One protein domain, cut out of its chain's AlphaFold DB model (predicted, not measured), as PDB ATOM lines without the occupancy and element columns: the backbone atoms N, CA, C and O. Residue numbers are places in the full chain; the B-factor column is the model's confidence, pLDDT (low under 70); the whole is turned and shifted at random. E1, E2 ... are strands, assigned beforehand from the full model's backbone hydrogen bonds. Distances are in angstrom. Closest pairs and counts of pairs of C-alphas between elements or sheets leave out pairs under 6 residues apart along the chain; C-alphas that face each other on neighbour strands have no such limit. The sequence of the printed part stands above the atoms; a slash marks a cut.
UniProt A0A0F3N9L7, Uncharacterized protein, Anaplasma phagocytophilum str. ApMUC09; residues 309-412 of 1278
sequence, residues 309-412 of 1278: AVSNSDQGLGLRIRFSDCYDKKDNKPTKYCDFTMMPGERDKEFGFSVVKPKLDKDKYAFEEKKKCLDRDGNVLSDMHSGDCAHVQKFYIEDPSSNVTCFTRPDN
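Overview. This is residues 309 to 412 of the 1278 residues of an uncharacterized protein of Anaplasma phagocytophilum str. ApMUC09 (UniProt A0A0F3N9L7). With little regular structure, three small antiparallel sheets make a loose row: the meander E1 E2 E3, each strand neighbouring the one before, forms a small sandwich with E4 E7, and hairpin E5 E6 lies beyond. The 104 printed residues include seven named strands, E1 to E7 along the chain, holding 33 residues, and no named helix: all strand. The whole is loose, radius of gyration of the C-alphas 16.0 A, spanning 50 by 33 by 24 A.

Arrangement. E2, residues 319 to 323, is inner, between E1, residues 309 to 312, and E3, residues 339 to 342; N 311 and O 320 are 2.9 A apart, N 321 and O 340 2.8 A. E4, residues 354 to 356, pairs with E7, residues 404 to 408: N 406 to O 356, 2.8 A. The closest C-alphas of E3 and E4, Met 342 and Val 355, are 6.4 A apart. E5, residues 369 to 374, and E6, residues 391 to 396, have N 370 and O 395 2.8 A apart; E5 and E4 are apart.

Along the chain. E1 begins at C-alpha 309 (-9.863, 52.632, 36.951); E7 ends at C-alpha 408 (-21.266, 47.682, 35.994). E5 measures 15.5 A, E6 16.5 A.

Size, cuts and confidence. The farthest C-alphas, Asn 332 and Ser 386, are 50.1 A apart, in long links. The printed part has no cut; 43 residues have pLDDT under 70, among them 374 to 393.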
ATOM      1  N   ALA A 309     -10.613  52.507  38.188       86.06
ATOM      2  CA  ALA A 309      -9.863  52.632  36.951       86.06
ATOM      3  C   ALA A 309     -10.128  51.414  36.061       86.06
ATOM      4  O   ALA A 309      -9.710  50.302  36.381       86.06
ATOM      5  N   VAL A 310     -10.836  51.639  34.956       88.38
ATOM      6  CA  VAL A 310     -11.165  50.614  33.959       88.38
ATOM      7  C   VAL A 310     -10.288  50.798  32.719       88.38
ATOM      8  O   VAL A 310     -10.261  51.878  32.130       88.38
ATOM      9  N   SER A 311      -9.589  49.741  32.305       89.88
ATOM     10  CA  SER A 311      -8.786  49.700  31.077       89.88
ATOM     11  C   SER A 311      -8.969  48.374  30.338       89.88
ATOM     12  O   SER A 311      -9.517  47.410  30.875       89.88
ATOM     13  N   ASN A 312      -8.470  48.291  29.102       87.19
ATOM     14  CA  ASN A 312      -8.283  46.991  28.461       87.19
ATOM     15  C   ASN A 312      -7.297  46.163  29.301       87.19
ATOM     16  O   ASN A 312      -6.357  46.714  29.880       87.19
ATOM     17  N   SER A 313      -7.530  44.855  29.378       85.00
ATOM     18  CA  SER A 313      -6.542  43.898  29.885       85.00
ATOM     19  C   SER A 313      -5.340  43.804  28.945       85.00
ATOM     20  O   SER A 313      -5.469  44.010  27.737       85.00
ATOM     21  N   ASP A 314      -4.185  43.416  29.486       75.56
ATOM     22  CA  ASP A 314      -2.925  43.313  28.733       75.56
ATOM     23  C   ASP A 314      -2.988  42.247  27.611       75.56
ATOM     24  O   ASP A 314      -2.216  42.288  26.658       75.56
ATOM     25  N   GLN A 315      -3.944  41.313  27.698       68.88
ATOM     26  CA  GLN A 315      -4.245  40.296  26.677       68.88
ATOM     27  C   GLN A 315      -5.365  40.712  25.699       68.88
ATOM     28  O   GLN A 315      -5.708  39.947  24.802       68.88
ATOM     29  N   GLY A 316      -5.973  41.891  25.871       67.56
ATOM     30  CA  GLY A 316      -7.030  42.433  25.003       67.56
ATOM     31  C   GLY A 316      -8.398  41.738  25.079       67.56
ATOM     32  O   GLY A 316      -9.313  42.127  24.357       67.56
ATOM     33  N   LEU A 317      -8.556  40.724  25.936       68.75
ATOM     34  CA  LEU A 317      -9.735  39.848  25.980       68.75
ATOM     35  C   LEU A 317     -10.809  40.285  26.994       68.75
ATOM     36  O   LEU A 317     -11.998  40.074  26.756       68.75
ATOM     37  N   GLY A 318     -10.406  40.922  28.097       82.62
ATOM     38  CA  GLY A 318     -11.299  41.423  29.151       82.62
ATOM     39  C   GLY A 318     -11.001  42.859  29.595       82.62
ATOM     40  O   GLY A 318     -10.071  43.502  29.097       82.62
ATOM     41  N   LEU A 319     -11.781  43.346  30.563       90.00
ATOM     42  CA  LEU A 319     -11.556  44.609  31.268       90.00
ATOM     43  C   LEU A 319     -10.685  44.395  32.500       90.00
ATOM     44  O   LEU A 319     -11.059  43.621  33.378       90.00
ATOM     45  N   ARG A 320      -9.594  45.152  32.614       90.31
ATOM     46  CA  ARG A 320      -8.855  45.324  33.865       90.31
ATOM     47  C   ARG A 320      -9.529  46.419  34.691       90.31
ATOM     48  O   ARG A 320      -9.838  47.491  34.173       90.31
ATOM     49  N   ILE A 321      -9.787  46.127  35.959       87.88
ATOM     50  CA  ILE A 321     -10.559  46.938  36.901       87.88
ATOM     51  C   ILE A 321      -9.695  47.126  38.147       87.88
ATOM     52  O   ILE A 321      -9.374  46.161  38.840       87.88
ATOM     53  N   ARG A 322      -9.314  48.374  38.430       85.94
ATOM     54  CA  ARG A 322      -8.406  48.723  39.526       85.94
ATOM     55  C   ARG A 322      -9.005  49.793  40.430       85.94
ATOM     56  O   ARG A 322      -9.271  50.901  39.978       85.94
ATOM     57  N   PHE A 323      -9.165  49.506  41.714       80.25
ATOM     58  CA  PHE A 323      -9.697  50.458  42.692       80.25
ATOM     59  C   PHE A 323      -8.561  51.161  43.448       80.25
ATOM     60  O   PHE A 323      -7.654  50.505  43.964       80.25
ATOM     61  N   SER A 324      -8.609  52.495  43.544       69.00
ATOM     62  CA  SER A 324      -7.709  53.247  44.428       69.00
ATOM     63  C   SER A 324      -7.971  52.897  45.899       69.00
ATOM     64  O   SER A 324      -9.058  52.442  46.251       69.00
ATOM     65  N   ASP A 325      -6.968  53.082  46.762       63.06
ATOM     66  CA  ASP A 325      -7.076  52.896  48.223       63.06
ATOM     67  C   ASP A 325      -7.523  51.509  48.731       63.06
ATOM     68  O   ASP A 325      -7.803  51.342  49.918       63.06
ATOM     69  N   CYS A 326      -7.542  50.495  47.866       66.00
ATOM     70  CA  CYS A 326      -8.173  49.200  48.132       66.00
ATOM     71  C   CYS A 326      -7.406  48.251  49.093       66.00
ATOM     72  O   CYS A 326      -7.929  47.203  49.475       66.00
ATOM     73  N   TYR A 327      -6.188  48.590  49.517       58.00
ATOM     74  CA  TYR A 327      -5.374  47.747  50.405       58.00
ATOM     75  C   TYR A 327      -6.091  47.358  51.714       58.00
ATOM     76  O   TYR A 327      -6.814  48.163  52.301       58.00
ATOM     77  N   ASP A 328      -5.813  46.158  52.234       54.03
ATOM     78  CA  ASP A 328      -5.945  45.891  53.668       54.03
ATOM     79  C   ASP A 328      -4.907  46.770  54.378       54.03
ATOM     80  O   ASP A 328      -3.713  46.464  54.408       54.03
ATOM     81  N   LYS A 329      -5.361  47.907  54.915       55.16
ATOM     82  CA  LYS A 329      -4.507  48.928  55.542       55.16
ATOM     83  C   LYS A 329      -3.936  48.494  56.905       55.16
ATOM     84  O   LYS A 329      -3.191  49.260  57.511       55.16
ATOM     85  N   LYS A 330      -4.247  47.282  57.391       46.84
ATOM     86  CA  LYS A 330      -3.663  46.698  58.608       46.84
ATOM     87  C   LYS A 330      -2.461  45.802  58.296       46.84
ATOM     88  O   LYS A 330      -1.473  45.857  59.025       46.84
ATOM     89  N   ASP A 331      -2.527  45.039  57.206       51.47
ATOM     90  CA  ASP A 331      -1.468  44.104  56.794       51.47
ATOM     91  C   ASP A 331      -0.690  44.580  55.540       51.47
ATOM     92  O   ASP A 331       0.237  43.912  55.081       51.47
ATOM     93  N   ASN A 332      -1.067  45.741  54.992       56.12
ATOM     94  CA  ASN A 332      -0.546  46.390  53.781       56.12
ATOM     95  C   ASN A 332      -0.548  45.497  52.522       56.12
ATOM     96  O   ASN A 332       0.337  45.591  51.670       56.12
ATOM     97  N   LYS A 333      -1.546  44.615  52.399       55.56
ATOM     98  CA  LYS A 333      -1.720  43.712  51.250       55.56
ATOM     99  C   LYS A 333      -2.930  44.128  50.410       55.56
ATOM    100  O   LYS A 333      -3.972  44.440  50.984       55.56
ATOM    101  N   PRO A 334      -2.846  44.133  49.070       55.12
ATOM    102  CA  PRO A 334      -4.025  44.330  48.234       55.12
ATOM    103  C   PRO A 334      -4.986  43.144  48.394       55.12
ATOM    104  O   PRO A 334      -4.561  41.988  48.396       55.12
ATOM    105  N   THR A 335      -6.286  43.419  48.504       64.62
ATOM    106  CA  THR A 335      -7.311  42.379  48.326       64.62
ATOM    107  C   THR A 335      -7.337  41.917  46.863       64.62
ATOM    108  O   THR A 335      -6.921  42.655  45.963       64.62
ATOM    109  N   LYS A 336      -7.909  40.735  46.587       67.19
ATOM    110  CA  LYS A 336      -8.125  40.251  45.208       67.19
ATOM    111  C   LYS A 336      -8.986  41.192  44.342       67.19
ATOM    112  O   LYS A 336      -9.002  41.043  43.129       67.19
ATOM    113  N   TYR A 337      -9.684  42.157  44.952       72.69
ATOM    114  CA  TYR A 337     -10.527  43.147  44.278       72.69
ATOM    115  C   TYR A 337      -9.832  44.493  44.020       72.69
ATOM    116  O   TYR A 337     -10.485  45.439  43.591       72.69
ATOM    117  N   CYS A 338      -8.523  44.616  44.258       75.81
ATOM    118  CA  CYS A 338      -7.821  45.885  44.036       75.81
ATOM    119  C   CYS A 338      -7.343  46.100  42.608       75.81
ATOM    120  O   CYS A 338      -7.327  47.240  42.153       75.81
ATOM    121  N   ASP A 339      -6.972  45.027  41.919       83.19
ATOM    122  CA  ASP A 339      -6.592  45.019  40.510       83.19
ATOM    123  C   ASP A 339      -6.919  43.623  39.971       83.19
ATOM    124  O   ASP A 339      -6.283  42.639  40.352       83.19
ATOM    125  N   PHE A 340      -7.982  43.515  39.180       84.12
ATOM    126  CA  PHE A 340      -8.483  42.244  38.659       84.12
ATOM    127  C   PHE A 340      -9.012  42.413  37.239       84.12
ATOM    128  O   PHE A 340      -9.367  43.511  36.817       84.12
ATOM    129  N   THR A 341      -9.060  41.319  36.481       88.38
ATOM    130  CA  THR A 341      -9.636  41.309  35.129       88.38
ATOM    131  C   THR A 341     -10.966  40.564  35.136       88.38
ATOM    132  O   THR A 341     -11.074  39.530  35.788       88.38
ATOM    133  N   MET A 342     -11.956  41.084  34.410       88.69
ATOM    134  CA  MET A 342     -13.225  40.405  34.130       88.69
ATOM    135  C   MET A 342     -13.518  40.393  32.627       88.69
ATOM    136  O   MET A 342     -13.326  41.393  31.929       88.69
ATOM    137  N   MET A 343     -14.030  39.272  32.132       88.00
ATOM    138  CA  MET A 343     -14.452  39.089  30.743       88.00
ATOM    139  C   MET A 343     -15.881  39.611  30.501       88.00
ATOM    140  O   MET A 343     -16.708  39.607  31.415       88.00
ATOM    141  N   PRO A 344     -16.239  40.019  29.268       86.00
ATOM    142  CA  PRO A 344     -17.628  40.299  28.906       86.00
ATOM    143  C   PRO A 344     -18.556  39.112  29.205       86.00
ATOM    144  O   PRO A 344     -18.291  37.990  28.783       86.00
ATOM    145  N   GLY A 345     -19.645  39.374  29.927       78.50
ATOM    146  CA  GLY A 345     -20.595  38.368  30.405       78.50
ATOM    147  C   GLY A 345     -20.274  37.804  31.796       78.50
ATOM    148  O   GLY A 345     -21.135  37.160  32.395       78.50
ATOM    149  N   GLU A 346     -19.084  38.060  32.354       83.12
ATOM    150  CA  GLU A 346     -18.769  37.637  33.721       83.12
ATOM    151  C   GLU A 346     -19.493  38.478  34.772       83.12
ATOM    152  O   GLU A 346     -19.681  39.695  34.647       83.12
ATOM    153  N   ARG A 347     -19.846  37.797  35.865       77.31
ATOM    154  CA  ARG A 347     -20.445  38.377  37.061       77.31
ATOM    155  C   ARG A 347     -19.695  37.894  38.294       77.31
ATOM    156  O   ARG A 347     -19.624  36.693  38.551       77.31
ATOM    157  N   ASP A 348     -19.195  38.833  39.082       75.75
ATOM    158  CA  ASP A 348     -18.658  38.546  40.401       75.75
ATOM    159  C   ASP A 348     -19.803  38.209  41.369       75.75
ATOM    160  O   ASP A 348     -20.798  38.930  41.479       75.75
ATOM    161  N   LYS A 349     -19.659  37.091  42.085       64.25
ATOM    162  CA  LYS A 349     -20.656  36.599  43.049       64.25
ATOM    163  C   LYS A 349     -20.517  37.255  44.429       64.25
ATOM    164  O   LYS A 349     -21.417  37.137  45.262       64.25
ATOM    165  N   GLU A 350     -19.408  37.930  44.722       62.16
ATOM    166  CA  GLU A 350     -19.133  38.476  46.054       62.16
ATOM    167  C   GLU A 350     -19.812  39.843  46.251       62.16
ATOM    168  O   GLU A 350     -20.708  39.975  47.090       62.16
ATOM    169  N   PHE A 351     -19.480  40.808  45.404       67.62
ATOM    170  CA  PHE A 351     -19.969  42.187  45.396       67.62
ATOM    171  C   PHE A 351     -20.980  42.469  44.272       67.62
ATOM    172  O   PHE A 351     -21.590  43.537  44.245       67.62
ATOM    173  N   GLY A 352     -21.225  41.510  43.373       68.75
ATOM    174  CA  GLY A 352     -22.285  41.613  42.364       68.75
ATOM    175  C   GLY A 352     -21.922  42.471  41.152       68.75
ATOM    176  O   GLY A 352     -22.827  42.886  40.426       68.75
ATOM    177  N   PHE A 353     -20.632  42.743  40.940       78.94
ATOM    178  CA  PHE A 353     -20.133  43.420  39.743       78.94
ATOM    179  C   PHE A 353     -20.365  42.577  38.488       78.94
ATOM    180  O   PHE A 353     -20.353  41.348  38.547       78.94
ATOM    181  N   SER A 354     -20.505  43.225  37.336       82.75
ATOM    182  CA  SER A 354     -20.514  42.535  36.042       82.75
ATOM    183  C   SER A 354     -19.827  43.349  34.957       82.75
ATOM    184  O   SER A 354     -19.843  44.583  34.996       82.75
ATOM    185  N   VAL A 355     -19.266  42.672  33.957       89.00
ATOM    186  CA  VAL A 355     -18.802  43.313  32.722       89.00
ATOM    187  C   VAL A 355     -19.752  42.956  31.592       89.00
ATOM    188  O   VAL A 355     -20.047  41.789  31.357       89.00
ATOM    189  N   VAL A 356     -20.246  43.969  30.885       88.62
ATOM    190  CA  VAL A 356     -21.234  43.817  29.813       88.62
ATOM    191  C   VAL A 356     -20.820  44.604  28.577       88.62
ATOM    192  O   VAL A 356     -20.117  45.611  28.668       88.62
ATOM    193  N   LYS A 357     -21.312  44.174  27.418       91.69
ATOM    194  CA  LYS A 357     -21.303  44.954  26.180       91.69
ATOM    195  C   LYS A 357     -22.699  45.545  25.958       91.69
ATOM    196  O   LYS A 357     -23.551  44.842  25.418       91.69
ATOM    197  N   PRO A 358     -23.005  46.761  26.442       90.50
ATOM    198  CA  PRO A 358     -24.374  47.258  26.448       90.50
ATOM    199  C   PRO A 358     -24.836  47.675  25.047       90.50
ATOM    200  O   PRO A 358     -24.075  48.250  24.264       90.50
ATOM    201  N   LYS A 359     -26.118  47.433  24.769       91.88
ATOM    202  CA  LYS A 359     -26.853  47.970  23.622       91.88
ATOM    203  C   LYS A 359     -27.303  49.405  23.916       91.88
ATOM    204  O   LYS A 359     -27.905  49.663  24.961       91.88
ATOM    205  N   LEU A 360     -27.018  50.330  22.999       91.31
ATOM    206  CA  LEU A 360     -27.410  51.739  23.103       91.31
ATOM    207  C   LEU A 360     -28.728  52.013  22.359       91.31
ATOM    208  O   LEU A 360     -28.829  51.784  21.154       91.31
ATOM    209  N   ASP A 361     -29.682  52.623  23.059       88.94
ATOM    210  CA  ASP A 361     -30.791  53.368  22.467       88.94
ATOM    211  C   ASP A 361     -30.247  54.683  21.881       88.94
ATOM    212  O   ASP A 361     -29.944  55.641  22.605       88.94
ATOM    213  N   LYS A 362     -30.102  54.713  20.551       86.38
ATOM    214  CA  LYS A 362     -29.518  55.839  19.804       86.38
ATOM    215  C   LYS A 362     -30.361  57.119  19.859       86.38
ATOM    216  O   LYS A 362     -29.819  58.201  19.654       86.38
ATOM    217  N   ASP A 363     -31.655  57.032  20.153       83.56
ATOM    218  CA  ASP A 363     -32.536  58.207  20.178       83.56
ATOM    219  C   ASP A 363     -32.669  58.811  21.585       83.56
ATOM    220  O   ASP A 363     -33.185  59.916  21.742       83.56
ATOM    221  N   LYS A 364     -32.148  58.127  22.613       79.62
ATOM    222  CA  LYS A 364     -32.032  58.652  23.987       79.62
ATOM    223  C   LYS A 364     -30.592  58.829  24.468       79.62
ATOM    224  O   LYS A 364     -30.388  59.417  25.526       79.62
ATOM    225  N   TYR A 365     -29.616  58.294  23.730       84.88
ATOM    226  CA  TYR A 365     -28.234  58.118  24.185       84.88
ATOM    227  C   TYR A 365     -28.197  57.446  25.577       84.88
ATOM    228  O   TYR A 365     -27.625  57.947  26.545       84.88
ATOM    229  N   ALA A 366     -28.894  56.315  25.702       85.19
ATOM    230  CA  ALA A 366     -29.066  55.575  26.953       85.19
ATOM    231  C   ALA A 366     -28.866  54.076  26.718       85.19
ATOM    232  O   ALA A 366     -29.131  53.579  25.627       85.19
ATOM    233  N   PHE A 367     -28.401  53.336  27.725       87.38
ATOM    234  CA  PHE A 367     -28.298  51.880  27.602       87.38
ATOM    235  C   PHE A 367     -29.666  51.228  27.798       87.38
ATOM    236  O   PHE A 367     -30.404  51.574  28.720       87.38
ATOM    237  N   GLU A 368     -30.003  50.272  26.936       87.38
ATOM    238  CA  GLU A 368     -31.252  49.524  27.055       87.38
ATOM    239  C   GLU A 368     -31.201  48.589  28.268       87.38
ATOM    240  O   GLU A 368     -30.241  47.840  28.452       87.38
ATOM    241  N   GLU A 369     -32.254  48.598  29.085       84.38
ATOM    242  CA  GLU A 369     -32.390  47.744  30.265       84.38
ATOM    243  C   GLU A 369     -33.491  46.691  30.071       84.38
ATOM    244  O   GLU A 369     -34.563  46.970  29.534       84.38
ATOM    245  N   LYS A 370     -33.272  45.490  30.610       83.56
ATOM    246  CA  LYS A 370     -34.281  44.442  30.789       83.56
ATOM    247  C   LYS A 370     -34.328  43.977  32.241       83.56
ATOM    248  O   LYS A 370     -33.308  43.892  32.919       83.56
ATOM    249  N   LYS A 371     -35.524  43.641  32.719       80.38
ATOM    250  CA  LYS A 371     -35.709  42.984  34.019       80.38
ATOM    251  C   LYS A 371     -35.488  41.478  33.852       80.38
ATOM    252  O   LYS A 371     -36.033  40.891  32.923       80.38
ATOM    253  N   LYS A 372     -34.704  40.865  34.739       75.00
ATOM    254  CA  LYS A 372     -34.495  39.408  34.819       75.00
ATOM    255  C   LYS A 372     -34.756  38.929  36.248       75.00
ATOM    256  O   LYS A 372     -34.555  39.684  37.202       75.00
ATOM    257  N   CYS A 373     -35.173  37.675  36.381       75.31
ATOM    258  CA  CYS A 373     -35.301  36.996  37.667       75.31
ATOM    259  C   CYS A 373     -33.969  36.353  38.064       75.31
ATOM    260  O   CYS A 373     -33.246  35.841  37.204       75.31
ATOM    261  N   LEU A 374     -33.659  36.383  39.360       69.38
ATOM    262  CA  LEU A 374     -32.507  35.695  39.936       69.38
ATOM    263  C   LEU A 374     -32.943  34.505  40.788       69.38
ATOM    264  O   LEU A 374     -33.990  34.548  41.438       69.38
ATOM    265  N   ASP A 375     -32.124  33.456  40.780       64.75
ATOM    266  CA  ASP A 375     -32.261  32.322  41.687       64.75
ATOM    267  C   ASP A 375     -31.658  32.606  43.079       64.75
ATOM    268  O   ASP A 375     -31.209  33.711  43.398       64.75
ATOM    269  N   ARG A 376     -31.661  31.572  43.926       57.44
ATOM    270  CA  ARG A 376     -31.190  31.604  45.321       57.44
ATOM    271  C   ARG A 376     -29.670  31.762  45.465       57.44
ATOM    272  O   ARG A 376     -29.218  32.049  46.572       57.44
ATOM    273  N   ASP A 377     -28.931  31.610  44.366       55.88
ATOM    274  CA  ASP A 377     -27.470  31.633  44.265       55.88
ATOM    275  C   ASP A 377     -26.962  32.814  43.404       55.88
ATOM    276  O   ASP A 377     -25.760  32.950  43.154       55.88
ATOM    277  N   GLY A 378     -27.874  33.690  42.959       58.69
ATOM    278  CA  GLY A 378     -27.589  34.891  42.175       58.69
ATOM    279  C   GLY A 378     -27.443  34.669  40.664       58.69
ATOM    280  O   GLY A 378     -27.037  35.604  39.959       58.69
ATOM    281  N   ASN A 379     -27.767  33.482  40.141       67.25
ATOM    282  CA  ASN A 379     -27.746  33.209  38.704       67.25
ATOM    283  C   ASN A 379     -29.027  33.730  38.030       67.25
ATOM    284  O   ASN A 379     -30.095  33.807  38.638       67.25
ATOM    285  N   VAL A 380     -28.920  34.098  36.752       69.12
ATOM    286  CA  VAL A 380     -30.057  34.561  35.946       69.12
ATOM    287  C   VAL A 380     -30.898  33.369  35.503       69.12
ATOM    288  O   VAL A 380     -30.404  32.506  34.781       69.12
ATOM    289  N   LEU A 381     -32.180  33.368  35.868       67.38
ATOM    290  CA  LEU A 381     -33.148  32.390  35.375       67.38
ATOM    291  C   LEU A 381     -33.495  32.686  33.907       67.38
ATOM    292  O   LEU A 381     -33.783  33.833  33.551       67.38
ATOM    293  N   SER A 382     -33.451  31.654  33.058       55.28
ATOM    294  CA  SER A 382     -33.733  31.737  31.617       55.28
ATOM    295  C   SER A 382     -35.208  31.990  31.315       55.28
ATOM    296  O   SER A 382     -35.527  32.788  30.433       55.28
ATOM    297  N   ASP A 383     -36.095  31.336  32.063       52.62
ATOM    298  CA  ASP A 383     -37.521  31.275  31.765       52.62
ATOM    299  C   ASP A 383     -38.341  32.126  32.732       52.62
ATOM    300  O   ASP A 383     -38.402  31.881  33.936       52.62
ATOM    301  N   MET A 384     -39.043  33.116  32.182       49.25
ATOM    302  CA  MET A 384     -39.988  33.958  32.920       49.25
ATOM    303  C   MET A 384     -41.368  33.277  33.025       49.25
ATOM    304  O   MET A 384     -42.407  33.889  32.767       49.25
ATOM    305  N   HIS A 385     -41.390  31.986  33.368       46.66
ATOM    306  CA  HIS A 385     -42.615  31.195  33.463       46.66
ATOM    307  C   HIS A 385     -43.036  30.926  34.915       46.66
ATOM    308  O   HIS A 385     -42.367  30.234  35.673       46.66
ATOM    309  N   SER A 386     -44.226  31.445  35.237       41.88
ATOM    310  CA  SER A 386     -45.048  31.228  36.441       41.88
ATOM    311  C   SER A 386     -44.507  31.688  37.808       41.88
ATOM    312  O   SER A 386     -43.589  31.108  38.373       41.88
ATOM    313  N   GLY A 387     -45.221  32.652  38.403       51.56
ATOM    314  CA  GLY A 387     -45.409  32.781  39.857       51.56
ATOM    315  C   GLY A 387     -44.240  33.334  40.673       51.56
ATOM    316  O   GLY A 387     -44.319  34.453  41.176       51.56
ATOM    317  N   ASP A 388     -43.169  32.556  40.814       52.78
ATOM    318  CA  ASP A 388     -42.257  32.632  41.965       52.78
ATOM    319  C   ASP A 388     -40.924  33.339  41.663       52.78
ATOM    320  O   ASP A 388     -39.838  32.889  42.033       52.78
ATOM    321  N   CYS A 389     -40.989  34.505  41.017       59.28
ATOM    322  CA  CYS A 389     -39.816  35.365  40.864       59.28
ATOM    323  C   CYS A 389     -39.539  36.142  42.163       59.28
ATOM    324  O   CYS A 389     -39.976  37.281  42.332       59.28
ATOM    325  N   ALA A 390     -38.807  35.516  43.089       57.41
ATOM    326  CA  ALA A 390     -38.524  36.086  44.406       57.41
ATOM    327  C   ALA A 390     -37.786  37.438  44.340       57.41
ATOM    328  O   ALA A 390     -38.093  38.330  45.131       57.41
ATOM    329  N   HIS A 391     -36.818  37.595  43.428       62.88
ATOM    330  CA  HIS A 391     -36.051  38.831  43.220       62.88
ATOM    331  C   HIS A 391     -35.931  39.155  41.719       62.88
ATOM    332  O   HIS A 391     -35.381  38.379  40.935       62.88
ATOM    333  N   VAL A 392     -36.420  40.340  41.333       66.56
ATOM    334  CA  VAL A 392     -36.265  40.926  39.992       66.56
ATOM    335  C   VAL A 392     -35.156  41.973  40.038       66.56
ATOM    336  O   VAL A 392     -35.264  42.932  40.800       66.56
ATOM    337  N   GLN A 393     -34.144  41.850  39.179       69.25
ATOM    338  CA  GLN A 393     -33.094  42.860  39.015       69.25
ATOM    339  C   GLN A 393     -33.059  43.399  37.573       69.25
ATOM    340  O   GLN A 393     -33.456  42.717  36.622       69.25
ATOM    341  N   LYS A 394     -32.625  44.655  37.413       72.81
ATOM    342  CA  LYS A 394     -32.364  45.277  36.111       72.81
ATOM    343  C   LYS A 394     -30.990  44.855  35.590       72.81
ATOM    344  O   LYS A 394     -30.015  44.856  36.329       72.81
ATOM    345  N   PHE A 395     -30.914  44.552  34.303       76.62
ATOM    346  CA  PHE A 395     -29.678  44.254  33.584       76.62
ATOM    347  C   PHE A 395     -29.669  45.029  32.279       76.62
ATOM    348  O   PHE A 395     -30.720  45.189  31.659       76.62
ATOM    349  N   TYR A 396     -28.497  45.436  31.807       85.00
ATOM    350  CA  TYR A 396     -28.392  45.948  30.449       85.00
ATOM    351  C   TYR A 396     -28.681  44.841  29.424       85.00
ATOM    352  O   TYR A 396     -28.452  43.649  29.661       85.00
ATOM    353  N   ILE A 397     -29.239  45.229  28.281       87.19
ATOM    354  CA  ILE A 397     -29.327  44.367  27.109       87.19
ATOM    355  C   ILE A 397     -27.934  44.309  26.488       87.19
ATOM    356  O   ILE A 397     -27.315  45.342  26.253       87.19
ATOM    357  N   GLU A 398     -27.441  43.097  26.255       87.19
ATOM    358  CA  GLU A 398     -26.137  42.882  25.640       87.19
ATOM    359  C   GLU A 398     -26.230  42.917  24.112       87.19
ATOM    360  O   GLU A 398     -27.152  42.349  23.523       87.19
ATOM    361  N   ASP A 399     -25.244  43.555  23.493       91.19
ATOM    362  CA  ASP A 399     -24.963  43.525  22.061       91.19
ATOM    363  C   ASP A 399     -23.520  43.010  21.873       91.19
ATOM    364  O   ASP A 399     -22.566  43.749  22.131       91.19
ATOM    365  N   PRO A 400     -23.315  41.750  21.440       87.12
ATOM    366  CA  PRO A 400     -21.976  41.189  21.231       87.12
ATOM    367  C   PRO A 400     -21.124  41.971  20.217       87.12
ATOM    368  O   PRO A 400     -19.895  42.026  20.357       87.12
ATOM    369  N   SER A 401     -21.778  42.606  19.237       89.31
ATOM    370  CA  SER A 401     -21.181  43.494  18.231       89.31
ATOM    371  C   SER A 401     -20.957  44.929  18.721       89.31
ATOM    372  O   SER A 401     -20.461  45.751  17.952       89.31
ATOM    373  N   SER A 402     -21.251  45.231  19.990       91.25
ATOM    374  CA  SER A 402     -20.930  46.527  20.589       91.25
ATOM    375  C   SER A 402     -19.418  46.761  20.650       91.25
ATOM    376  O   SER A 402     -18.632  45.889  21.055       91.25
ATOM    377  N   ASN A 403     -19.047  47.983  20.276       91.19
ATOM    378  CA  ASN A 403     -17.695  48.541  20.320       91.19
ATOM    379  C   ASN A 403     -17.326  49.116  21.700       91.19
ATOM    380  O   ASN A 403     -16.224  49.634  21.893       91.19
ATOM    381  N   VAL A 404     -18.236  49.006  22.675       91.50
ATOM    382  CA  VAL A 404     -18.060  49.481  24.051       91.50
ATOM    383  C   VAL A 404     -18.207  48.315  25.022       91.50
ATOM    384  O   VAL A 404     -19.175  47.558  24.967       91.50
ATOM    385  N   THR A 405     -17.252  48.180  25.941       91.81
ATOM    386  CA  THR A 405     -17.308  47.197  27.034       91.81
ATOM    387  C   THR A 405     -17.287  47.943  28.362       91.81
ATOM    388  O   THR A 405     -16.397  48.757  28.602       91.81
ATOM    389  N   CYS A 406     -18.281  47.692  29.211       90.50
ATOM    390  CA  CYS A 406     -18.545  48.444  30.433       90.50
ATOM    391  C   CYS A 406     -18.509  47.554  31.675       90.50
ATOM    392  O   CYS A 406     -19.205  46.543  31.752       90.50
ATOM    393  N   PHE A 407     -17.779  48.006  32.689       89.12
ATOM    394  CA  PHE A 407     -17.952  47.586  34.069       89.12
ATOM    395  C   PHE A 407     -19.266  48.150  34.624       89.12
ATOM    396  O   PHE A 407     -19.645  49.294  34.364       89.12
ATOM    397  N   THR A 408     -19.972  47.338  35.404       82.12
ATOM    398  CA  THR A 408     -21.266  47.682  35.994       82.12
ATOM    399  C   THR A 408     -21.272  47.345  37.478       82.12
ATOM    400  O   THR A 408     -20.904  46.246  37.897       82.12
ATOM    401  N   ARG A 409     -21.668  48.338  38.278       72.06
ATOM    402  CA  ARG A 409     -21.809  48.239  39.733       72.06
ATOM    403  C   ARG A 409     -23.168  47.626  40.115       72.06
ATOM    404  O   ARG A 409     -24.127  47.808  39.363       72.06
ATOM    405  N   PRO A 410     -23.289  46.989  41.297       62.47
ATOM    406  CA  PRO A 410     -24.588  46.639  41.871       62.47
ATOM    407  C   PRO A 410     -25.462  47.886  42.083       62.47
ATOM    408  O   PRO A 410     -24.965  49.004  42.234       62.47
ATOM    409  N   ASP A 411     -26.781  47.689  42.144       52.34
ATOM    410  CA  ASP A 411     -27.759  48.784  42.127       52.34
ATOM    411  C   ASP A 411     -27.647  49.795  43.278       52.34
ATOM    412  O   ASP A 411     -28.051  50.947  43.098       52.34
ATOM    413  N   ASN A 412     -27.063  49.388  44.407       45.69
ATOM    414  CA  ASN A 412     -26.945  50.188  45.630       45.69
ATOM    415  C   ASN A 412     -25.599  50.930  45.762       45.69
ATOM    416  O   ASN A 412     -25.357  51.551  46.791       45.69
TER     417      ASN A 412